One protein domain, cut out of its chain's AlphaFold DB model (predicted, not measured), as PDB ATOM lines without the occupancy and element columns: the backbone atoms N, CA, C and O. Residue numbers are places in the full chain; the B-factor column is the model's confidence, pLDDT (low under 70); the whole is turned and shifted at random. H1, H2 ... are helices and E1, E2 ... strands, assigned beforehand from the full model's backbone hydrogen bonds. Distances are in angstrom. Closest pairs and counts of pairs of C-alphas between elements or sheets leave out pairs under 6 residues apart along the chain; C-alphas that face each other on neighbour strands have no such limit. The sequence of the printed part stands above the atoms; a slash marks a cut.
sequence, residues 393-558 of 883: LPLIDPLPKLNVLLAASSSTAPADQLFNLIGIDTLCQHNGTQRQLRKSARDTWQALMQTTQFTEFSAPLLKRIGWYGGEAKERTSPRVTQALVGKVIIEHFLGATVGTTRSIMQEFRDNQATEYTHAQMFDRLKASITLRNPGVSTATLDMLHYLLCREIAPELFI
ATOM      1  N   LEU A 393      51.011 -29.577  33.823       52.19
ATOM      2  CA  LEU A 393      51.078 -28.440  32.902       52.19
ATOM      3  C   LEU A 393      52.497 -27.948  32.542       52.19
ATOM      4  O   LEU A 393      52.622 -27.398  31.448       52.19
ATOM      5  N   PRO A 394      53.581 -28.219  33.304       54.34
ATOM      6  CA  PRO A 394      54.931 -27.994  32.797       54.34
ATOM      7  C   PRO A 394      55.830 -29.234  32.924       54.34
ATOM      8  O   PRO A 394      56.948 -29.133  33.419       54.34
ATOM      9  N   LEU A 395      55.377 -30.421  32.507       54.88
ATOM     10  CA  LEU A 395      56.227 -31.627  32.515       54.88
ATOM     11  C   LEU A 395      56.703 -32.079  31.124       54.88
ATOM     12  O   LEU A 395      57.010 -33.247  30.972       54.88
ATOM     13  N   ILE A 396      56.863 -31.153  30.162       56.81
ATOM     14  CA  ILE A 396      57.341 -31.320  28.761       56.81
ATOM     15  C   ILE A 396      56.210 -31.157  27.733       56.81
ATOM     16  O   ILE A 396      55.172 -31.811  27.807       56.81
ATOM     17  N   ASP A 397      56.445 -30.279  26.756       56.84
ATOM     18  CA  ASP A 397      55.695 -30.125  25.504       56.84
ATOM     19  C   ASP A 397      56.742 -30.008  24.372       56.84
ATOM     20  O   ASP A 397      57.661 -29.189  24.508       56.84
ATOM     21  N   PRO A 398      56.694 -30.823  23.297       62.94
ATOM     22  CA  PRO A 398      55.679 -31.828  22.970       62.94
ATOM     23  C   PRO A 398      55.939 -33.214  23.563       62.94
ATOM     24  O   PRO A 398      57.057 -33.734  23.531       62.94
ATOM     25  N   LEU A 399      54.866 -33.849  24.040       67.69
ATOM     26  CA  LEU A 399      54.872 -35.260  24.415       67.69
ATOM     27  C   LEU A 399      54.815 -36.155  23.163       67.69
ATOM     28  O   LEU A 399      54.182 -35.812  22.159       67.69
ATOM     29  N   PRO A 400      55.487 -37.318  23.177       66.69
ATOM     30  CA  PRO A 400      55.410 -38.260  22.073       66.69
ATOM     31  C   PRO A 400      54.015 -38.897  22.002       66.69
ATOM     32  O   PRO A 400      53.387 -39.192  23.018       66.69
ATOM     33  N   LYS A 401      53.542 -39.166  20.780       67.94
ATOM     34  CA  LYS A 401      52.274 -39.871  20.558       67.94
ATOM     35  C   LYS A 401      52.339 -41.303  21.118       67.94
ATOM     36  O   LYS A 401      53.354 -41.990  21.003       67.94
ATOM     37  N   LEU A 402      51.211 -41.778  21.649       68.44
ATOM     38  CA  LEU A 402      51.045 -43.110  22.254       68.44
ATOM     39  C   LEU A 402      51.267 -44.286  21.284       68.44
ATOM     40  O   LEU A 402      51.403 -45.427  21.715       68.44
ATOM     41  N   ASN A 403      51.360 -44.030  19.973       63.03
ATOM     42  CA  ASN A 403      51.700 -45.041  18.965       63.03
ATOM     43  C   ASN A 403      53.108 -45.642  19.150       63.03
ATOM     44  O   ASN A 403      53.415 -46.659  18.541       63.03
ATOM     45  N   VAL A 404      53.948 -45.035  19.993       54.28
ATOM     46  CA  VAL A 404      55.231 -45.599  20.439       54.28
ATOM     47  C   VAL A 404      55.045 -46.706  21.495       54.28
ATOM     48  O   VAL A 404      55.926 -47.547  21.642       54.28
ATOM     49  N   LEU A 405      53.911 -46.734  22.214       58.25
ATOM     50  CA  LEU A 405      53.635 -47.660  23.328       58.25
ATOM     51  C   LEU A 405      52.729 -48.848  22.956       58.25
ATOM     52  O   LEU A 405      52.612 -49.787  23.737       58.25
ATOM     53  N   LEU A 406      52.087 -48.828  21.784       58.97
ATOM     54  CA  LEU A 406      51.177 -49.885  21.334       58.97
ATOM     55  C   LEU A 406      51.745 -50.578  20.088       58.97
ATOM     56  O   LEU A 406      51.828 -49.976  19.018       58.97
ATOM     57  N   ALA A 407      52.107 -51.860  20.209       48.19
ATOM     58  CA  ALA A 407      52.321 -52.712  19.043       48.19
ATOM     59  C   ALA A 407      50.961 -52.988  18.382       48.19
ATOM     60  O   ALA A 407      49.992 -53.339  19.053       48.19
ATOM     61  N   ALA A 408      50.870 -52.777  17.069       40.62
ATOM     62  CA  ALA A 408      49.622 -52.895  16.327       40.62
ATOM     63  C   ALA A 408      49.048 -54.322  16.395       40.62
ATOM     64  O   ALA A 408      49.549 -55.208  15.707       40.62
ATOM     65  N   SER A 409      47.970 -54.539  17.159       35.59
ATOM     66  CA  SER A 409      47.113 -55.722  16.975       35.59
ATOM     67  C   SER A 409      45.763 -55.692  17.709       35.59
ATOM     68  O   SER A 409      45.704 -55.564  18.929       35.59
ATOM     69  N   SER A 410      44.726 -56.057  16.940       40.34
ATOM     70  CA  SER A 410      43.455 -56.721  17.308       40.34
ATOM     71  C   SER A 410      42.235 -55.887  17.759       40.34
ATOM     72  O   SER A 410      42.282 -54.669  17.852       40.34
ATOM     73  N   SER A 411      41.090 -56.570  17.891       42.34
ATOM     74  CA  SER A 411      39.718 -56.192  17.492       42.34
ATOM     75  C   SER A 411      38.810 -55.552  18.564       42.34
ATOM     76  O   SER A 411      37.591 -55.706  18.494       42.34
ATOM     77  N   THR A 412      39.363 -54.874  19.570       53.06
ATOM     78  CA  THR A 412      38.596 -54.156  20.614       53.06
ATOM     79  C   THR A 412      38.847 -52.649  20.541       53.06
ATOM     80  O   THR A 412      39.769 -52.210  19.855       53.06
ATOM     81  N   ALA A 413      38.012 -51.841  21.211       59.69
ATOM     82  CA  ALA A 413      38.224 -50.396  21.275       59.69
ATOM     83  C   ALA A 413      39.657 -50.104  21.785       59.69
ATOM     84  O   ALA A 413      40.048 -50.653  22.821       59.69
ATOM     85  N   PRO A 414      40.451 -49.258  21.098       76.44
ATOM     86  CA  PRO A 414      41.874 -49.071  21.404       76.44
ATOM     87  C   PRO A 414      42.179 -48.646  22.855       76.44
ATOM     88  O   PRO A 414      43.231 -48.988  23.392       76.44
ATOM     89  N   ALA A 415      41.249 -47.945  23.517       84.31
ATOM     90  CA  ALA A 415      41.393 -47.545  24.916       84.31
ATOM     91  C   ALA A 415      41.280 -48.730  25.893       84.31
ATOM     92  O   ALA A 415      42.104 -48.857  26.797       84.31
ATOM     93  N   ASP A 416      40.314 -49.636  25.695       87.62
ATOM     94  CA  ASP A 416      40.152 -50.821  26.548       87.62
ATOM     95  C   ASP A 416      41.379 -51.734  26.480       87.62
ATOM     96  O   ASP A 416      41.820 -52.261  27.501       87.62
ATOM     97  N   GLN A 417      41.971 -51.879  25.290       84.62
ATOM     98  CA  GLN A 417      43.211 -52.637  25.107       84.62
ATOM     99  C   GLN A 417      44.346 -52.070  25.949       84.62
ATOM    100  O   GLN A 417      45.024 -52.820  26.647       84.62
ATOM    101  N   LEU A 418      44.525 -50.750  25.923       86.94
ATOM    102  CA  LEU A 418      45.578 -50.095  26.682       86.94
ATOM    103  C   LEU A 418      45.419 -50.319  28.185       86.94
ATOM    104  O   LEU A 418      46.373 -50.728  28.846       86.94
ATOM    105  N   PHE A 419      44.222 -50.093  28.730       90.00
ATOM    106  CA  PHE A 419      44.020 -50.290  30.162       90.00
ATOM    107  C   PHE A 419      44.122 -51.776  30.554       90.00
ATOM    108  O   PHE A 419      44.601 -52.094  31.644       90.00
ATOM    109  N   ASN A 420      43.769 -52.703  29.656       88.25
ATOM    110  CA  ASN A 420      43.990 -54.138  29.860       88.25
ATOM    111  C   ASN A 420      45.477 -54.504  29.917       88.25
ATOM    112  O   ASN A 420      45.852 -55.327  30.750       88.25
ATOM    113  N   LEU A 421      46.326 -53.883  29.090       84.88
ATOM    114  CA  LEU A 421      47.773 -54.134  29.088       84.88
ATOM    115  C   LEU A 421      48.426 -53.787  30.431       84.88
ATOM    116  O   LEU A 421      49.274 -54.542  30.908       84.88
ATOM    117  N   ILE A 422      47.993 -52.691  31.061       88.31
ATOM    118  CA  ILE A 422      48.466 -52.293  32.396       88.31
ATOM    119  C   ILE A 422      47.735 -53.012  33.539       88.31
ATOM    120  O   ILE A 422      48.056 -52.791  34.702       88.31
ATOM    121  N   GLY A 423      46.783 -53.895  33.221       88.94
ATOM    122  CA  GLY A 423      46.157 -54.789  34.188       88.94
ATOM    123  C   GLY A 423      44.898 -54.258  34.867       88.94
ATOM    124  O   GLY A 423      44.528 -54.799  35.899       88.94
ATOM    125  N   ILE A 424      44.186 -53.271  34.307       91.56
ATOM    126  CA  ILE A 424      42.935 -52.752  34.907       91.56
ATOM    127  C   ILE A 424      41.902 -53.860  35.193       91.56
ATOM    128  O   ILE A 424      41.078 -53.740  36.094       91.56
ATOM    129  N   ASP A 425      41.960 -54.970  34.454       89.25
ATOM    130  CA  ASP A 425      40.982 -56.048  34.537       89.25
ATOM    131  C   ASP A 425      40.954 -56.769  35.881       89.25
ATOM    132  O   ASP A 425      39.905 -57.261  36.298       89.25
ATOM    133  N   THR A 426      42.085 -56.811  36.587       90.00
ATOM    134  CA  THR A 426      42.140 -57.353  37.952       90.00
ATOM    135  C   THR A 426      41.386 -56.480  38.956       90.00
ATOM    136  O   THR A 426      40.971 -56.975  40.002       90.00
ATOM    137  N   LEU A 427      41.152 -55.208  38.628       90.94
ATOM    138  CA  LEU A 427      40.470 -54.223  39.468       90.94
ATOM    139  C   LEU A 427      39.001 -54.015  39.074       90.94
ATOM    140  O   LEU A 427      38.326 -53.143  39.623       90.94
ATOM    141  N   CYS A 428      38.482 -54.831  38.153       89.50
ATOM    142  CA  CYS A 428      37.108 -54.738  37.677       89.50
ATOM    143  C   CYS A 428      36.203 -55.841  38.236       89.50
ATOM    144  O   CYS A 428      36.629 -56.958  38.559       89.50
ATOM    145  N   GLN A 429      34.916 -55.520  38.323       86.56
ATOM    146  CA  GLN A 429      33.829 -56.475  38.454       86.56
ATOM    147  C   GLN A 429      33.180 -56.678  37.084       86.56
ATOM    148  O   GLN A 429      32.963 -55.726  36.331       86.56
ATOM    149  N   HIS A 430      32.870 -57.935  36.774       82.31
ATOM    150  CA  HIS A 430      32.223 -58.323  35.529       82.31
ATOM    151  C   HIS A 430      30.769 -58.701  35.808       82.31
ATOM    152  O   HIS A 430      30.508 -59.570  36.641       82.31
ATOM    153  N   ASN A 431      29.837 -58.063  35.104       76.75
ATOM    154  CA  ASN A 431      28.424 -58.423  35.090       76.75
ATOM    155  C   ASN A 431      27.992 -58.656  33.635       76.75
ATOM    156  O   ASN A 431      27.666 -57.723  32.900       76.75
ATOM    157  N   GLY A 432      28.085 -59.910  33.186       76.12
ATOM    158  CA  GLY A 432      27.938 -60.258  31.772       76.12
ATOM    159  C   GLY A 432      29.043 -59.623  30.923       76.12
ATOM    160  O   GLY A 432      30.225 -59.839  31.178       76.12
ATOM    161  N   THR A 433      28.656 -58.836  29.917       68.12
ATOM    162  CA  THR A 433      29.583 -58.071  29.063       68.12
ATOM    163  C   THR A 433      29.971 -56.715  29.655       68.12
ATOM    164  O   THR A 433      30.857 -56.051  29.122       68.12
ATOM    165  N   GLN A 434      29.320 -56.284  30.742       77.88
ATOM    166  CA  GLN A 434      29.632 -55.020  31.397       77.88
ATOM    167  C   GLN A 434      30.767 -55.181  32.400       77.88
ATOM    168  O   GLN A 434      30.825 -56.142  33.171       77.88
ATOM    169  N   ARG A 435      31.649 -54.187  32.403       86.94
ATOM    170  CA  ARG A 435      32.863 -54.153  33.206       86.94
ATOM    171  C   ARG A 435      32.910 -52.854  33.990       86.94
ATOM    172  O   ARG A 435      33.069 -51.796  33.393       86.94
ATOM    173  N   GLN A 436      32.814 -52.944  35.310       90.50
ATOM    174  CA  GLN A 436      32.795 -51.789  36.210       90.50
ATOM    175  C   GLN A 436      34.001 -51.815  37.150       90.50
ATOM    176  O   GLN A 436      34.526 -52.884  37.463       90.50
ATOM    177  N   LEU A 437      34.466 -50.645  37.584       91.25
ATOM    178  CA  LEU A 437      35.559 -50.543  38.551       91.25
ATOM    179  C   LEU A 437      35.086 -50.972  39.944       91.25
ATOM    180  O   LEU A 437      33.980 -50.634  40.357       91.25
ATOM    181  N   ARG A 438      35.929 -51.708  40.678       86.56
ATOM    182  CA  ARG A 438      35.632 -52.122  42.064       86.56
ATOM    183  C   ARG A 438      35.754 -50.975  43.069       86.56
ATOM    184  O   ARG A 438      35.084 -50.993  44.094       86.56
ATOM    185  N   LYS A 439      36.643 -50.017  42.799       87.62
ATOM    186  CA  LYS A 439      36.819 -48.776  43.572       87.62
ATOM    187  C   LYS A 439      36.696 -47.573  42.638       87.62
ATOM    188  O   LYS A 439      36.440 -47.737  41.446       87.62
ATOM    189  N   SER A 440      36.884 -46.366  43.166       88.62
ATOM    190  CA  SER A 440      36.885 -45.157  42.342       88.62
ATOM    191  C   SER A 440      37.957 -45.231  41.240       88.62
ATOM    192  O   SER A 440      38.961 -45.943  41.359       88.62
ATOM    193  N   ALA A 441      37.769 -44.476  40.157       91.50
ATOM    194  CA  ALA A 441      38.771 -44.364  39.095       91.50
ATOM    195  C   ALA A 441      40.109 -43.800  39.609       91.50
ATOM    196  O   ALA A 441      41.166 -44.212  39.134       91.50
ATOM    197  N   ARG A 442      40.078 -42.938  40.636       87.56
ATOM    198  CA  ARG A 442      41.277 -42.452  41.331       87.56
ATOM    199  C   ARG A 442      42.038 -43.588  41.999       87.56
ATOM    200  O   ARG A 442      43.217 -43.765  41.706       87.56
ATOM    201  N   ASP A 443      41.375 -44.353  42.862       86.00
ATOM    202  CA  ASP A 443      42.029 -45.423  43.628       86.00
ATOM    203  C   ASP A 443      42.536 -46.520  42.691       86.00
ATOM    204  O   ASP A 443      43.637 -47.040  42.855       86.00
ATOM    205  N   THR A 444      41.752 -46.819  41.651       91.12
ATOM    206  CA  THR A 444      42.140 -47.748  40.584       91.12
ATOM    207  C   THR A 444      43.394 -47.254  39.872       91.12
ATOM    208  O   THR A 444      44.348 -48.013  39.718       91.12
ATOM    209  N   TRP A 445      43.430 -45.982  39.460       90.56
ATOM    210  CA  TRP A 445      44.611 -45.397  38.836       90.56
ATOM    211  C   TRP A 445      45.817 -45.481  39.768       90.56
ATOM    212  O   TRP A 445      46.834 -46.042  39.377       90.56
ATOM    213  N   GLN A 446      45.696 -45.011  41.011       86.38
ATOM    214  CA  GLN A 446      46.774 -45.043  42.003       86.38
ATOM    215  C   GLN A 446      47.319 -46.453  42.251       86.38
ATOM    216  O   GLN A 446      48.534 -46.611  42.378       86.38
ATOM    217  N   ALA A 447      46.450 -47.466  42.290       87.50
ATOM    218  CA  ALA A 447      46.860 -48.858  42.421       87.50
ATOM    219  C   ALA A 447      47.640 -49.332  41.190       87.50
ATOM    220  O   ALA A 447      48.722 -49.898  41.333       87.50
ATOM    221  N   LEU A 448      47.143 -49.044  39.981       90.44
ATOM    222  CA  LEU A 448      47.828 -49.391  38.734       90.44
ATOM    223  C   LEU A 448      49.201 -48.722  38.629       90.44
ATOM    224  O   LEU A 448      50.146 -49.366  38.195       90.44
ATOM    225  N   MET A 449      49.352 -47.465  39.059       87.38
ATOM    226  CA  MET A 449      50.628 -46.735  38.944       87.38
ATOM    227  C   MET A 449      51.762 -47.357  39.752       87.38
ATOM    228  O   MET A 449      52.933 -47.087  39.491       87.38
ATOM    229  N   GLN A 450      51.410 -48.147  40.760       85.88
ATOM    230  CA  GLN A 450      52.358 -48.792  41.649       85.88
ATOM    231  C   GLN A 450      52.790 -50.167  41.137       85.88
ATOM    232  O   GLN A 450      53.708 -50.740  41.710       85.88
ATOM    233  N   THR A 451      52.191 -50.685  40.058       89.44
ATOM    234  CA  THR A 451      52.498 -52.030  39.559       89.44
ATOM    235  C   THR A 451      53.746 -52.087  38.678       89.44
ATOM    236  O   THR A 451      54.190 -51.098  38.076       89.44
ATOM    237  N   THR A 452      54.305 -53.291  38.543       88.94
ATOM    238  CA  THR A 452      55.388 -53.559  37.583       88.94
ATOM    239  C   THR A 452      54.939 -53.335  36.146       88.94
ATOM    240  O   THR A 452      55.679 -52.732  35.373       88.94
ATOM    241  N   GLN A 453      53.715 -53.742  35.793       89.44
ATOM    242  CA  GLN A 453      53.197 -53.611  34.430       89.44
ATOM    243  C   GLN A 453      53.095 -52.152  34.007       89.44
ATOM    244  O   GLN A 453      53.390 -51.821  32.861       89.44
ATOM    245  N   PHE A 454      52.721 -51.263  34.928       88.44
ATOM    246  CA  PHE A 454      52.707 -49.839  34.641       88.44
ATOM    247  C   PHE A 454      54.119 -49.262  34.484       88.44
ATOM    248  O   PHE A 454      54.373 -48.477  33.568       88.44
ATOM    249  N   THR A 455      55.058 -49.691  35.330       85.56
ATOM    250  CA  THR A 455      56.468 -49.286  35.230       85.56
ATOM    251  C   THR A 455      57.055 -49.691  33.874       85.56
ATOM    252  O   THR A 455      57.588 -48.843  33.158       85.56
ATOM    253  N   GLU A 456      56.870 -50.950  33.470       85.25
ATOM    254  CA  GLU A 456      57.292 -51.483  32.169       85.25
ATOM    255  C   GLU A 456      56.624 -50.751  31.001       85.25
ATOM    256  O   GLU A 456      57.292 -50.393  30.031       85.25
ATOM    257  N   PHE A 457      55.322 -50.472  31.112       84.56
ATOM    258  CA  PHE A 457      54.575 -49.714  30.110       84.56
ATOM    259  C   PHE A 457      55.105 -48.280  29.943       84.56
ATOM    260  O   PHE A 457      55.145 -47.751  28.833       84.56
ATOM    261  N   SER A 458      55.535 -47.644  31.036       84.44
ATOM    262  CA  SER A 458      56.016 -46.261  31.029       84.44
ATOM    263  C   SER A 458      57.479 -46.097  30.593       84.44
ATOM    264  O   SER A 458      57.850 -45.033  30.094       84.44
ATOM    265  N   ALA A 459      58.315 -47.131  30.729       84.31
ATOM    266  CA  ALA A 459      59.753 -47.040  30.460       84.31
ATOM    267  C   ALA A 459      60.100 -46.570  29.027       84.31
ATOM    268  O   ALA A 459      60.951 -45.686  28.886       84.31
ATOM    269  N   PRO A 460      59.432 -47.040  27.947       82.94
ATOM    270  CA  PRO A 460      59.701 -46.545  26.596       82.94
ATOM    271  C   PRO A 460      59.349 -45.062  26.418       82.94
ATOM    272  O   PRO A 460      60.046 -44.349  25.691       82.94
ATOM    273  N   LEU A 461      58.293 -44.585  27.095       80.94
ATOM    274  CA  LEU A 461      57.909 -43.172  27.100       80.94
ATOM    275  C   LEU A 461      59.016 -42.335  27.744       80.94
ATOM    276  O   LEU A 461      59.502 -41.399  27.113       80.94
ATOM    277  N   LEU A 462      59.450 -42.716  28.949       83.19
ATOM    278  CA  LEU A 462      60.502 -42.031  29.708       83.19
ATOM    279  C   LEU A 462      61.830 -41.993  28.940       83.19
ATOM    280  O   LEU A 462      62.454 -40.937  28.830       83.19
ATOM    281  N   LYS A 463      62.213 -43.111  28.311       84.50
ATOM    282  CA  LYS A 463      63.409 -43.194  27.463       84.50
ATOM    283  C   LYS A 463      63.340 -42.237  26.277       84.50
ATOM    284  O   LYS A 463      64.326 -41.587  25.939       84.50
ATOM    285  N   ARG A 464      62.172 -42.123  25.638       81.31
ATOM    286  CA  ARG A 464      61.980 -41.265  24.460       81.31
ATOM    287  C   ARG A 464      62.093 -39.779  24.786       81.31
ATOM    288  O   ARG A 464      62.600 -39.033  23.952       81.31
ATOM    289  N   ILE A 465      61.623 -39.367  25.960       79.19
ATOM    290  CA  ILE A 465      61.718 -37.979  26.436       79.19
ATOM    291  C   ILE A 465      63.049 -37.681  27.151       79.19
ATOM    292  O   ILE A 465      63.266 -36.548  27.570       79.19
ATOM    293  N   GLY A 466      63.938 -38.673  27.288       76.88
ATOM    294  CA  GLY A 466      65.227 -38.527  27.971       76.88
ATOM    295  C   GLY A 466      65.106 -38.304  29.482       76.88
ATOM    296  O   GLY A 466      65.949 -37.622  30.061       76.88
ATOM    297  N   TRP A 467      64.052 -38.825  30.116       79.44
ATOM    298  CA  TRP A 467      63.784 -38.642  31.546       79.44
ATOM    299  C   TRP A 467      64.336 -39.799  32.384       79.44
ATOM    300  O   TRP A 467      64.351 -40.949  31.942       79.44
ATOM    301  N   TYR A 468      64.752 -39.496  33.617       75.69
ATOM    302  CA  TYR A 468      65.313 -40.476  34.551       75.69
ATOM    303  C   TYR A 468      64.298 -41.579  34.867       75.69
ATOM    304  O   TYR A 468      63.191 -41.269  35.313       75.69
ATOM    305  N   GLY A 469      64.671 -42.843  34.647       74.56
ATOM    306  CA  GLY A 469      63.790 -44.021  34.719       74.56
ATOM    307  C   GLY A 469      63.415 -44.619  33.360       74.56
ATOM    308  O   GLY A 469      62.659 -45.585  33.302       74.56
ATOM    309  N   GLY A 470      63.947 -44.062  32.268       73.56
ATOM    310  CA  GLY A 470      63.877 -44.654  30.930       73.56
ATOM    311  C   GLY A 470      64.941 -45.726  30.653       73.56
ATOM    312  O   GLY A 470      64.764 -46.536  29.741       73.56
ATOM    313  N   GLU A 471      66.040 -45.748  31.413       77.94
ATOM    314  CA  GLU A 471      67.104 -46.751  31.285       77.94
ATOM    315  C   GLU A 471      66.999 -47.867  32.336       77.94
ATOM    316  O   GLU A 471      66.361 -47.736  33.382       77.94
ATOM    317  N   ALA A 472      67.643 -49.005  32.056       69.25
ATOM    318  CA  ALA A 472      67.628 -50.153  32.957       69.25
ATOM    319  C   ALA A 472      68.223 -49.791  34.331       69.25
ATOM    320  O   ALA A 472      69.339 -49.284  34.412       69.25
ATOM    321  N   LYS A 473      67.504 -50.145  35.409       70.56
ATOM    322  CA  LYS A 473      67.832 -49.881  36.830       70.56
ATOM    323  C   LYS A 473      67.624 -48.441  37.314       70.56
ATOM    324  O   LYS A 473      67.844 -48.183  38.495       70.56
ATOM    325  N   GLU A 474      67.155 -47.530  36.469       77.00
ATOM    326  CA  GLU A 474      66.688 -46.220  36.925       77.00
ATOM    327  C   GLU A 474      65.225 -46.310  37.392       77.00
ATOM    328  O   GLU A 474      64.426 -47.055  36.827       77.00
ATOM    329  N   ARG A 475      64.855 -45.553  38.434       70.62
ATOM    330  CA  ARG A 475      63.473 -45.483  38.940       70.62
ATOM    331  C   ARG A 475      62.986 -44.037  38.943       70.62
ATOM    332  O   ARG A 475      63.586 -43.186  39.597       70.62
ATOM    333  N   THR A 476      61.883 -43.765  38.248       74.88
ATOM    334  CA  THR A 476      61.178 -42.477  38.326       74.88
ATOM    335  C   THR A 476      60.215 -42.477  39.505       74.88
ATOM    336  O   THR A 476      59.656 -43.513  39.860       74.88
ATOM    337  N   SER A 477      59.958 -41.300  40.075       74.06
ATOM    338  CA  SER A 477      58.847 -41.121  41.010       74.06
ATOM    339  C   SER A 477      57.514 -41.539  40.357       74.06
ATOM    340  O   SER A 477      57.182 -40.987  39.299       74.06
ATOM    341  N   PRO A 478      56.703 -42.409  40.998       74.00
ATOM    342  CA  PRO A 478      55.363 -42.765  40.519       74.00
ATOM    343  C   PRO A 478      54.484 -41.541  40.247       74.00
ATOM    344  O   PRO A 478      53.633 -41.562  39.362       74.00
ATOM    345  N   ARG A 479      54.728 -40.442  40.974       74.81
ATOM    346  CA  ARG A 479      54.055 -39.148  40.833       74.81
ATOM    347  C   ARG A 479      54.276 -38.499  39.463       74.81
ATOM    348  O   ARG A 479      53.345 -37.957  38.875       74.81
ATOM    349  N   VAL A 480      55.496 -38.567  38.941       76.19
ATOM    350  CA  VAL A 480      55.828 -38.009  37.623       76.19
ATOM    351  C   VAL A 480      55.314 -38.935  36.526       76.19
ATOM    352  O   VAL A 480      54.660 -38.479  35.587       76.19
ATOM    353  N   THR A 481      55.520 -40.244  36.681       80.19
ATOM    354  CA  THR A 481      55.080 -41.242  35.699       80.19
ATOM    355  C   THR A 481      53.562 -41.225  35.513       80.19
ATOM    356  O   THR A 481      53.083 -41.221  34.380       80.19
ATOM    357  N   GLN A 482      52.784 -41.116  36.597       81.44
ATOM    358  CA  GLN A 482      51.319 -41.048  36.511       81.44
ATOM    359  C   GLN A 482      50.798 -39.763  35.841       81.44
ATOM    360  O   GLN A 482      49.699 -39.752  35.276       81.44
ATOM    361  N   ALA A 483      51.550 -38.664  35.940       80.31
ATOM    362  CA  ALA A 483      51.187 -37.384  35.348       80.31
ATOM    363  C   ALA A 483      51.457 -37.418  33.837       80.31
ATOM    364  O   ALA A 483      50.561 -37.138  33.041       80.31
ATOM    365  N   LEU A 484      52.655 -37.876  33.451       82.00
ATOM    366  CA  LEU A 484      53.076 -38.028  32.059       82.00
ATOM    367  C   LEU A 484      52.203 -39.028  31.299       82.00
ATOM    368  O   LEU A 484      51.632 -38.684  30.268       82.00
ATOM    369  N   VAL A 485      52.057 -40.253  31.809       85.25
ATOM    370  CA  VAL A 485      51.282 -41.293  31.119       85.25
ATOM    371  C   VAL A 485      49.808 -40.903  31.022       85.25
ATOM    372  O   VAL A 485      49.210 -41.071  29.964       85.25
ATOM    373  N   GLY A 486      49.231 -40.332  32.087       87.62
ATOM    374  CA  GLY A 486      47.852 -39.841  32.063       87.62
ATOM    375  C   GLY A 486      47.631 -38.798  30.965       87.62
ATOM    376  O   GLY A 486      46.694 -38.934  30.180       87.62
ATOM    377  N   LYS A 487      48.539 -37.820  30.845       83.69
ATOM    378  CA  LYS A 487      48.479 -36.791  29.799       83.69
ATOM    379  C   LYS A 487      48.605 -37.384  28.394       83.69
ATOM    380  O   LYS A 487      47.801 -37.063  27.525       83.69
ATOM    381  N   VAL A 488      49.532 -38.323  28.177       83.75
ATOM    382  CA  VAL A 488      49.677 -39.007  26.875       83.75
ATOM    383  C   VAL A 488      48.413 -39.802  26.509       83.75
ATOM    384  O   VAL A 488      48.001 -39.794  25.348       83.75
ATOM    385  N   ILE A 489      47.764 -40.465  27.476       87.50
ATOM    386  CA  ILE A 489      46.490 -41.176  27.262       87.50
ATOM    387  C   ILE A 489      45.386 -40.189  26.844       87.50
ATOM    388  O   ILE A 489      44.702 -40.428  25.846       87.50
ATOM    389  N   ILE A 490      45.231 -39.069  27.558       88.25
ATOM    390  CA  ILE A 490      44.231 -38.030  27.250       88.25
ATOM    391  C   ILE A 490      44.488 -37.424  25.868       88.25
ATOM    392  O   ILE A 490      43.571 -37.353  25.054       88.25
ATOM    393  N   GLU A 491      45.725 -37.026  25.562       83.75
ATOM    394  CA  GLU A 491      46.082 -36.451  24.261       83.75
ATOM    395  C   GLU A 491      45.812 -37.422  23.108       83.75
ATOM    396  O   GLU A 491      45.375 -37.007  22.034       83.75
ATOM    397  N   HIS A 492      46.032 -38.721  23.319       84.56
ATOM    398  CA  HIS A 492      45.822 -39.724  22.284       84.56
ATOM    399  C   HIS A 492      44.342 -40.033  22.026       84.56
ATOM    400  O   HIS A 492      43.928 -40.061  20.869       84.56
ATOM    401  N   PHE A 493      43.548 -40.267  23.076       85.94
ATOM    402  CA  PHE A 493      42.146 -40.689  22.929       85.94
ATOM    403  C   PHE A 493      41.152 -39.525  22.885       85.94
ATOM    404  O   PHE A 493      40.060 -39.666  22.332       85.94
ATOM    405  N   LEU A 494      41.498 -38.384  23.488       88.62
ATOM    406  CA  LEU A 494      40.605 -37.234  23.684       88.62
ATOM    407  C   LEU A 494      41.115 -35.958  22.983       88.62
ATOM    408  O   LEU A 494      40.414 -34.939  22.961       88.62
ATOM    409  N   GLY A 495      42.313 -36.012  22.389       83.81
ATOM    410  CA  GLY A 495      42.895 -34.956  21.562       83.81
ATOM    411  C   GLY A 495      42.170 -34.735  20.230       83.81
ATOM    412  O   GLY A 495      41.152 -35.361  19.933       83.81
ATOM    413  N   ALA A 496      42.686 -33.808  19.418       80.62
ATOM    414  CA  ALA A 496      42.173 -33.561  18.069       80.62
ATOM    415  C   ALA A 496      42.480 -34.754  17.142       80.62
ATOM    416  O   ALA A 496      43.611 -35.250  17.119       80.62
ATOM    417  N   THR A 497      41.494 -35.209  16.365       70.62
ATOM    418  CA  THR A 497      41.616 -36.377  15.474       70.62
ATOM    419  C   THR A 497      41.332 -36.019  14.012       70.62
ATOM    420  O   THR A 497      40.935 -34.902  13.680       70.62
ATOM    421  N   VAL A 498      41.551 -36.971  13.096       60.00
ATOM    422  CA  VAL A 498      41.214 -36.817  11.670       60.00
ATOM    423  C   VAL A 498      39.685 -36.833  11.528       60.00
ATOM    424  O   VAL A 498      39.081 -37.879  11.327       60.00
ATOM    425  N   GLY A 499      39.054 -35.676  11.725       65.19
ATOM    426  CA  GLY A 499      37.597 -35.500  11.725       65.19
ATOM    427  C   GLY A 499      37.103 -34.501  12.775       65.19
ATOM    428  O   GLY A 499      36.084 -33.851  12.559       65.19
ATOM    429  N   THR A 500      37.851 -34.310  13.867       69.38
ATOM    430  CA  THR A 500      37.587 -33.277  14.877       69.38
ATOM    431  C   THR A 500      38.820 -32.391  15.038       69.38
ATOM    432  O   THR A 500      39.875 -32.810  15.507       69.38
ATOM    433  N   THR A 501      38.709 -31.127  14.630       74.44
ATOM    434  CA  THR A 501      39.831 -30.175  14.692       74.44
ATOM    435  C   THR A 501      40.168 -29.727  16.117       74.44
ATOM    436  O   THR A 501      41.233 -29.150  16.325       74.44
ATOM    437  N   ARG A 502      39.294 -30.000  17.100       82.19
ATOM    438  CA  ARG A 502      39.459 -29.621  18.511       82.19
ATOM    439  C   ARG A 502      39.421 -30.835  19.443       82.19
ATOM    440  O   ARG A 502      38.709 -31.808  19.200       82.19
ATOM    441  N   SER A 503      40.193 -30.774  20.523       86.88
ATOM    442  CA  SER A 503      40.151 -31.735  21.640       86.88
ATOM    443  C   SER A 503      38.977 -31.463  22.589       86.88
ATOM    444  O   SER A 503      38.484 -30.336  22.636       86.88
ATOM    445  N   ILE A 504      38.582 -32.452  23.404       89.19
ATOM    446  CA  ILE A 504      37.564 -32.241  24.460       89.19
ATOM    447  C   ILE A 504      38.022 -31.145  25.434       89.19
ATOM    448  O   ILE A 504      37.242 -30.286  25.830       89.19
ATOM    449  N   MET A 505      39.314 -31.127  25.774       86.62
ATOM    450  CA  MET A 505      39.915 -30.088  26.614       86.62
ATOM    451  C   MET A 505      39.733 -28.686  26.014       86.62
ATOM    452  O   MET A 505      39.399 -27.745  26.727       86.62
ATOM    453  N   GLN A 506      39.935 -28.533  24.703       84.00
ATOM    454  CA  GLN A 506      39.723 -27.253  24.026       84.00
ATOM    455  C   GLN A 506      38.246 -26.859  23.969       84.00
ATOM    456  O   GLN A 506      37.962 -25.670  24.028       84.00
ATOM    457  N   GLU A 507      37.326 -27.813  23.841       84.88
ATOM    458  CA  GLU A 507      35.877 -27.555  23.876       84.88
ATOM    459  C   GLU A 507      35.416 -27.131  25.280       84.88
ATOM    460  O   GLU A 507      34.589 -26.236  25.420       84.88
ATOM    461  N   PHE A 508      35.994 -27.713  26.334       87.06
ATOM    462  CA  PHE A 508      35.711 -27.334  27.721       87.06
ATOM    463  C   PHE A 508      36.160 -25.906  28.064       87.06
ATOM    464  O   PHE A 508      35.527 -25.204  28.855       87.06
ATOM    465  N   ARG A 509      37.273 -25.458  27.475       83.88
ATOM    466  CA  ARG A 509      37.835 -24.115  27.694       83.88
ATOM    467  C   ARG A 509      37.029 -22.996  27.032       83.88
ATOM    468  O   ARG A 509      37.263 -21.836  27.359       83.88
ATOM    469  N   ASP A 510      36.084 -23.330  26.154       78.50
ATOM    470  CA  ASP A 510      35.171 -22.363  25.545       78.50
ATOM    471  C   ASP A 510      34.108 -21.859  26.538       78.50
ATOM    472  O   ASP A 510      33.900 -22.416  27.619       78.50
ATOM    473  N   ASN A 511      33.368 -20.823  26.126       69.12
ATOM    474  CA  ASN A 511      32.297 -20.201  26.916       69.12
ATOM    475  C   ASN A 511      31.151 -21.153  27.296       69.12
ATOM    476  O   ASN A 511      30.410 -20.901  28.233       69.12
ATOM    477  N   GLN A 512      30.957 -22.242  26.552       73.88
ATOM    478  CA  GLN A 512      29.751 -23.066  26.683       73.88
ATOM    479  C   GLN A 512      29.660 -23.795  28.028       73.88
ATOM    480  O   GLN A 512      28.567 -24.182  28.425       73.88
ATOM    481  N   ALA A 513      30.775 -23.959  28.748       80.81
ATOM    482  CA  ALA A 513      30.769 -24.598  30.061       80.81
ATOM    483  C   ALA A 513      29.871 -23.859  31.073       80.81
ATOM    484  O   ALA A 513      29.282 -24.506  31.931       80.81
ATOM    485  N   THR A 514      29.714 -22.533  30.950       84.25
ATOM    486  CA  THR A 514      28.960 -21.725  31.926       84.25
ATOM    487  C   THR A 514      27.447 -21.826  31.806       84.25
ATOM    488  O   THR A 514      26.720 -21.287  32.638       84.25
ATOM    489  N   GLU A 515      26.968 -22.513  30.773       88.75
ATOM    490  CA  GLU A 515      25.545 -22.736  30.516       88.75
ATOM    491  C   GLU A 515      25.049 -24.077  31.075       88.75
ATOM    492  O   GLU A 515      23.883 -24.424  30.899       88.75
ATOM    493  N   TYR A 516      25.922 -24.825  31.756       90.44
ATOM    494  CA  TYR A 516      25.613 -26.114  32.363       90.44
ATOM    495  C   TYR A 516      25.805 -26.068  33.879       90.44
ATOM    496  O   TYR A 516      26.668 -25.357  34.403       90.44
ATOM    497  N   THR A 517      25.018 -26.865  34.600       90.25
ATOM    498  CA  THR A 517      25.290 -27.137  36.018       90.25
ATOM    499  C   THR A 517      26.514 -28.039  36.174       90.25
ATOM    500  O   THR A 517      26.925 -28.711  35.226       90.25
ATOM    501  N   HIS A 518      27.105 -28.092  37.372       90.06
ATOM    502  CA  HIS A 518      28.227 -29.001  37.651       90.06
ATOM    503  C   HIS A 518      27.902 -30.465  37.289       90.06
ATOM    504  O   HIS A 518      28.714 -31.128  36.641       90.06
ATOM    505  N   ALA A 519      26.700 -30.945  37.631       88.81
ATOM    506  CA  ALA A 519      26.243 -32.296  37.293       88.81
ATOM    507  C   ALA A 519      26.104 -32.500  35.774       88.81
ATOM    508  O   ALA A 519      26.649 -33.448  35.211       88.81
ATOM    509  N   GLN A 520      25.463 -31.556  35.076       91.75
ATOM    510  CA  GLN A 520      25.324 -31.613  33.617       91.75
ATOM    511  C   GLN A 520      26.681 -31.578  32.902       91.75
ATOM    512  O   GLN A 520      26.871 -32.249  31.887       91.75
ATOM    513  N   MET A 521      27.636 -30.805  33.422       91.31
ATOM    514  CA  MET A 521      28.986 -30.716  32.874       91.31
ATOM    515  C   MET A 521      29.732 -32.051  33.012       91.31
ATOM    516  O   MET A 521      30.371 -32.490  32.053       91.31
ATOM    517  N   PHE A 522      29.598 -32.726  34.158       90.56
ATOM    518  CA  PHE A 522      30.143 -34.065  34.393       90.56
ATOM    519  C   PHE A 522      29.616 -35.074  33.354       90.56
ATOM    520  O   PHE A 522      30.396 -35.742  32.669       90.56
ATOM    521  N   ASP A 523      28.297 -35.122  33.152       92.06
ATOM    522  CA  ASP A 523      27.673 -36.027  32.179       92.06
ATOM    523  C   ASP A 523      28.049 -35.686  30.734       92.06
ATOM    524  O   ASP A 523      28.311 -36.573  29.914       92.06
ATOM    525  N   ARG A 524      28.149 -34.393  30.410       91.88
ATOM    526  CA  ARG A 524      28.546 -33.924  29.080       91.88
ATOM    527  C   ARG A 524      29.968 -34.351  28.721       91.88
ATOM    528  O   ARG A 524      30.211 -34.734  27.572       91.88
ATOM    529  N   LEU A 525      30.909 -34.305  29.667       92.62
ATOM    530  CA  LEU A 525      32.271 -34.790  29.432       92.62
ATOM    531  C   LEU A 525      32.277 -36.300  29.177       92.62
ATOM    532  O   LEU A 525      32.882 -36.743  28.198       92.62
ATOM    533  N   LYS A 526      31.535 -37.089  29.964       94.06
ATOM    534  CA  LYS A 526      31.370 -38.534  29.722       94.06
ATOM    535  C   LYS A 526      30.752 -38.842  28.354       94.06
ATOM    536  O   LYS A 526      31.245 -39.721  27.638       94.06
ATOM    537  N   ALA A 527      29.726 -38.095  27.950       93.12
ATOM    538  CA  ALA A 527      29.104 -38.232  26.634       93.12
ATOM    539  C   ALA A 527      30.093 -37.903  25.503       93.12
ATOM    540  O   ALA A 527      30.182 -38.636  24.517       93.12
ATOM    541  N   SER A 528      30.900 -36.853  25.676       91.56
ATOM    542  CA  SER A 528      31.926 -36.445  24.707       91.56
ATOM    543  C   SER A 528      33.031 -37.497  24.561       91.56
ATOM    544  O   SER A 528      33.467 -37.788  23.446       91.56
ATOM    545  N   ILE A 529      33.457 -38.122  25.667       92.88
ATOM    546  CA  ILE A 529      34.430 -39.225  25.652       92.88
ATOM    547  C   ILE A 529      33.856 -40.441  24.919       92.88
ATOM    548  O   ILE A 529      34.535 -41.012  24.064       92.88
ATOM    549  N   THR A 530      32.603 -40.800  25.212       92.62
ATOM    550  CA  THR A 530      31.893 -41.918  24.568       92.62
ATOM    551  C   THR A 530      31.751 -41.705  23.062       92.62
ATOM    552  O   THR A 530      31.991 -42.624  22.284       92.62
ATOM    553  N   LEU A 531      31.423 -40.481  22.634       89.81
ATOM    554  CA  LEU A 531      31.305 -40.138  21.216       89.81
ATOM    555  C   LEU A 531      32.636 -40.311  20.466       89.81
ATOM    556  O   LEU A 531      32.642 -40.769  19.325       89.81
ATOM    557  N   ARG A 532      33.765 -39.966  21.104       86.25
ATOM    558  CA  ARG A 532      35.109 -40.126  20.518       86.25
ATOM    559  C   ARG A 532      35.636 -41.557  20.580       86.25
ATOM    560  O   ARG A 532      36.478 -41.918  19.763       86.25
ATOM    561  N   ASN A 533      35.138 -42.365  21.513       86.94
ATOM    562  CA  ASN A 533      35.561 -43.749  21.723       86.94
ATOM    563  C   ASN A 533      34.344 -44.693  21.701       86.94
ATOM    564  O   ASN A 533      33.949 -45.210  22.751       86.94
ATOM    565  N   PRO A 534      33.726 -44.932  20.525       86.62
ATOM    566  CA  PRO A 534      32.551 -45.790  20.431       86.62
ATOM    567  C   PRO A 534      32.842 -47.207  20.937       86.62
ATOM    568  O   PRO A 534      33.832 -47.824  20.546       86.62
ATOM    569  N   GLY A 535      31.959 -47.734  21.789       85.56
ATOM    570  CA  GLY A 535      32.082 -49.088  22.339       85.56
ATOM    571  C   GLY A 535      33.063 -49.235  23.505       85.56
ATOM    572  O   GLY A 535      33.352 -50.366  23.889       85.56
ATOM    573  N   VAL A 536      33.563 -48.128  24.070       89.62
ATOM    574  CA  VAL A 536      34.388 -48.145  25.287       89.62
ATOM    575  C   VAL A 536      33.623 -48.751  26.471       89.62
ATOM    576  O   VAL A 536      32.443 -48.454  26.677       89.62
ATOM    577  N   SER A 537      34.282 -49.602  27.262       91.06
ATOM    578  CA  SER A 537      33.675 -50.135  28.490       91.06
ATOM    579  C   SER A 537      33.436 -49.041  29.539       91.06
ATOM    580  O   SER A 537      34.128 -48.022  29.562       91.06
ATOM    581  N   THR A 538      32.482 -49.252  30.454       92.56
ATOM    582  CA  THR A 538      32.173 -48.278  31.517       92.56
ATOM    583  C   THR A 538      33.369 -48.032  32.439       92.56
ATOM    584  O   THR A 538      33.667 -46.881  32.739       92.56
ATOM    585  N   ALA A 539      34.130 -49.074  32.796       93.19
ATOM    586  CA  ALA A 539      35.375 -48.928  33.550       93.19
ATOM    587  C   ALA A 539      36.405 -48.029  32.846       93.19
ATOM    588  O   ALA A 539      36.986 -47.140  33.467       93.19
ATOM    589  N   THR A 540      36.622 -48.228  31.544       93.75
ATOM    590  CA  THR A 540      37.566 -47.407  30.774       93.75
ATOM    591  C   THR A 540      37.049 -45.982  30.574       93.75
ATOM    592  O   THR A 540      37.835 -45.038  30.634       93.75
ATOM    593  N   LEU A 541      35.737 -45.802  30.391       94.81
ATOM    594  CA  LEU A 541      35.106 -44.483  30.357       94.81
ATOM    595  C   LEU A 541      35.353 -43.721  31.664       94.81
ATOM    596  O   LEU A 541      35.766 -42.565  31.616       94.81
ATOM    597  N   ASP A 542      35.156 -44.366  32.814       94.88
ATOM    598  CA  ASP A 542      35.399 -43.756  34.123       94.88
ATOM    599  C   ASP A 542      36.879 -43.391  34.317       94.88
ATOM    600  O   ASP A 542      37.175 -42.313  34.833       94.88
ATOM    601  N   MET A 543      37.813 -44.221  33.837       94.81
ATOM    602  CA  MET A 543      39.247 -43.905  33.859       94.81
ATOM    603  C   MET A 543      39.609 -42.723  32.962       94.81
ATOM    604  O   MET A 543      40.311 -41.817  33.404       94.81
ATOM    605  N   LEU A 544      39.136 -42.701  31.714       94.62
ATOM    606  CA  LEU A 544      39.378 -41.588  30.793       94.62
ATOM    607  C   LEU A 544      38.768 -40.288  31.324       94.62
ATOM    608  O   LEU A 544      39.402 -39.238  31.247       94.62
ATOM    609  N   HIS A 545      37.567 -40.367  31.897       94.94
ATOM    610  CA  HIS A 545      36.898 -39.233  32.518       94.94
ATOM    611  C   HIS A 545      37.669 -38.721  33.737       94.94
ATOM    612  O   HIS A 545      37.908 -37.521  33.849       94.94
ATOM    613  N   TYR A 546      38.130 -39.623  34.608       92.81
ATOM    614  CA  TYR A 546      38.983 -39.276  35.740       92.81
ATOM    615  C   TYR A 546      40.273 -38.581  35.313       92.81
ATOM    616  O   TYR A 546      40.579 -37.501  35.817       92.81
ATOM    617  N   LEU A 547      41.002 -39.168  34.363       91.06
ATOM    618  CA  LEU A 547      42.252 -38.605  33.865       91.06
ATOM    619  C   LEU A 547      42.029 -37.216  33.253       91.06
ATOM    620  O   LEU A 547      42.769 -36.293  33.592       91.06
ATOM    621  N   LEU A 548      40.991 -37.051  32.423       91.44
ATOM    622  CA  LEU A 548      40.636 -35.767  31.816       91.44
ATOM    623  C   LEU A 548      40.323 -34.711  32.881       91.44
ATOM    624  O   LEU A 548      40.950 -33.653  32.902       91.44
ATOM    625  N   CYS A 549      39.370 -34.990  33.772       89.75
ATOM    626  CA  CYS A 549      38.917 -34.025  34.770       89.75
ATOM    627  C   CYS A 549      40.018 -33.689  35.778       89.75
ATOM    628  O   CYS A 549      40.146 -32.532  36.151       89.75
ATOM    629  N   ARG A 550      40.890 -34.638  36.142       85.81
ATOM    630  CA  ARG A 550      42.084 -34.351  36.956       85.81
ATOM    631  C   ARG A 550      42.964 -33.258  36.334       85.81
ATOM    632  O   ARG A 550      43.601 -32.510  37.063       85.81
ATOM    633  N   GLU A 551      43.032 -33.182  35.005       81.62
ATOM    634  CA  GLU A 551      43.871 -32.206  34.301       81.62
ATOM    635  C   GLU A 551      43.173 -30.858  34.079       81.62
ATOM    636  O   GLU A 551      43.826 -29.815  34.159       81.62
ATOM    637  N   ILE A 552      41.865 -30.863  33.796       85.06
ATOM    638  CA  ILE A 552      41.161 -29.666  33.297       85.06
ATOM    639  C   ILE A 552      40.061 -29.136  34.214       85.06
ATOM    640  O   ILE A 552      39.674 -27.983  34.051       85.06
ATOM    641  N   ALA A 553      39.523 -29.976  35.099       88.31
ATOM    642  CA  ALA A 553      38.341 -29.675  35.902       88.31
ATOM    643  C   ALA A 553      38.275 -30.532  37.190       88.31
ATOM    644  O   ALA A 553      37.330 -31.319  37.358       88.31
ATOM    645  N   PRO A 554      39.278 -30.454  38.091       88.62
ATOM    646  CA  PRO A 554      39.281 -31.217  39.345       88.62
ATOM    647  C   PRO A 554      38.029 -30.952  40.196       88.62
ATOM    648  O   PRO A 554      37.573 -31.824  40.935       88.62
ATOM    649  N   GLU A 555      37.411 -29.787  40.023       89.56
ATOM    650  CA  GLU A 555      36.185 -29.374  40.691       89.56
ATOM    651  C   GLU A 555      34.944 -30.213  40.408       89.56
ATOM    652  O   GLU A 555      33.965 -30.136  41.149       89.56
ATOM    653  N   LEU A 556      34.971 -31.032  39.361       91.00
ATOM    654  CA  LEU A 556      33.880 -31.952  39.061       91.00
ATOM    655  C   LEU A 556      33.894 -33.195  39.970       91.00
ATOM    656  O   LEU A 556      32.975 -34.004  39.897       91.00
ATOM    657  N   PHE A 557      34.906 -33.350  40.835       89.44
ATOM    658  CA  PHE A 557      35.001 -34.432  41.826       89.44
ATOM    659  C   PHE A 557      34.688 -34.006  43.266       89.44
ATOM    660  O   PHE A 557      34.919 -34.786  44.196       89.44
ATOM    661  N   ILE A 558      34.175 -32.791  43.465       91.44
ATOM    662  CA  ILE A 558      33.709 -32.340  44.778       91.44
ATOM    663  C   ILE A 558      32.404 -33.046  45.143       91.44
ATOM    664  O   ILE A 558      31.498 -33.188  44.322       91.44
TER     665      ILE A 558
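AT A GLANCE: This is residues 393 to 558 of the 883 residues of an uncharacterized protein of Candidatus Fukatsuia symbiotica (UniProt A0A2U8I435). Helix H9 runs through the core, with H3, H5 and H8 packed round it, each crossing it at a wide angle. The small hairpin of E1 and E2 sits by the first residues of H9, while the link after H4 and short H7 lie at opposite ends of the longest axis. Here are 166 printed residues with ten named helices and two named strands, in the order H1, H2, E1, E2, then H3 to H10; E1 and E2 form one antiparallel sheet. The class is mostly helix, and the whole is compact, with a radius of gyration of the C-alphas of 15.9 A and spans of 50 by 40 by 33 A.

HOW THE PARTS SIT: Start at Leu 393 and pass residues 393 to 413, which hold no named element. H1, residues 414 to 421, only just touches H9, residues 538 to 552, with 3 pairs of C-alphas within 8 A, the closest Asp 416 and Thr 540 at 6.0 A. H2, residues 424 to 427, only just touches H3, residues 441 to 449, with 3 such pairs, the closest Leu 427 and Thr 444 at 6.8 A. In the hairpin of E1, residues 428 to 431, and E2, residues 434 to 437, find N 429 and O 436 within hydrogen-bond range at 2.8 A. The closest C-alphas of E2 and H9 are those of Gln 436 and Ala 539, 4.7 A apart. H3 touches H9 about perpendicular, at 89 degrees, closest at C-alphas 441 and 543, 5.3 A. H4, residues 452 to 464, only just touches H5, residues 478 to 494, with 3 pairs within 8 A, closest at C-alphas 458 and 485, 6.9 A. Residues 486 to 490 of H5 touch H9 about perpendicular, at 73 degrees, closest at C-alphas 486 and 547, 6.0 A. H6, residues 504 to 508, only just touches H8, residues 518 to 532, with 3 pairs, closest at C-alphas 504 and 528, 7.0 A. H7, residues 511 to 515, is close to H8 but not clearly touching, closest at C-alphas 513 and 521, 7.0 A. Residues 525 to 530 of H8 touch residues 541 to 545 of H9 at a steep tilt of 63 degrees, opposite ways, closest at C-alphas 526 and 545, 6.2 A. H10, residues 554 to 557, touches residues 518 to 522 of H8, closest at C-alphas 556 and 522, 6.3 A. Every O i to N i+4 pair is within hydrogen-bond range in H1, H3, H6, H8 and H9, against 7 of 9 in H4, 12 of 13 in H5 and 0 of 1 in H7, which has 2 of 2 O i to N i+3 pairs; H2 and H10 are too short for an i+4 pair.

IN THESE COORDINATES: Find C-alpha 414 at (41.874, -49.071, 21.404), where H1 begins. From first to last C-alpha H4 measures 19.2 A, H5 23.1 A, H8 21.6 A and H9 20.7 A. H9 begins at C-alpha 538, (32.173, -48.278, 31.517), and H10 ends at C-alpha 557, (35.001, -34.432, 41.826).

THE WHOLE: The two C-alphas farthest apart, those of Lys 473 and Glu 515, are 50.6 A apart. The printed part has no cut, and the link from H4 to H5, 13 residues, is long. The mean pLDDT of the printed part is 81.3; look for values under 70 at residues 393 to 413, 433, 472, 498 to 500 and 511.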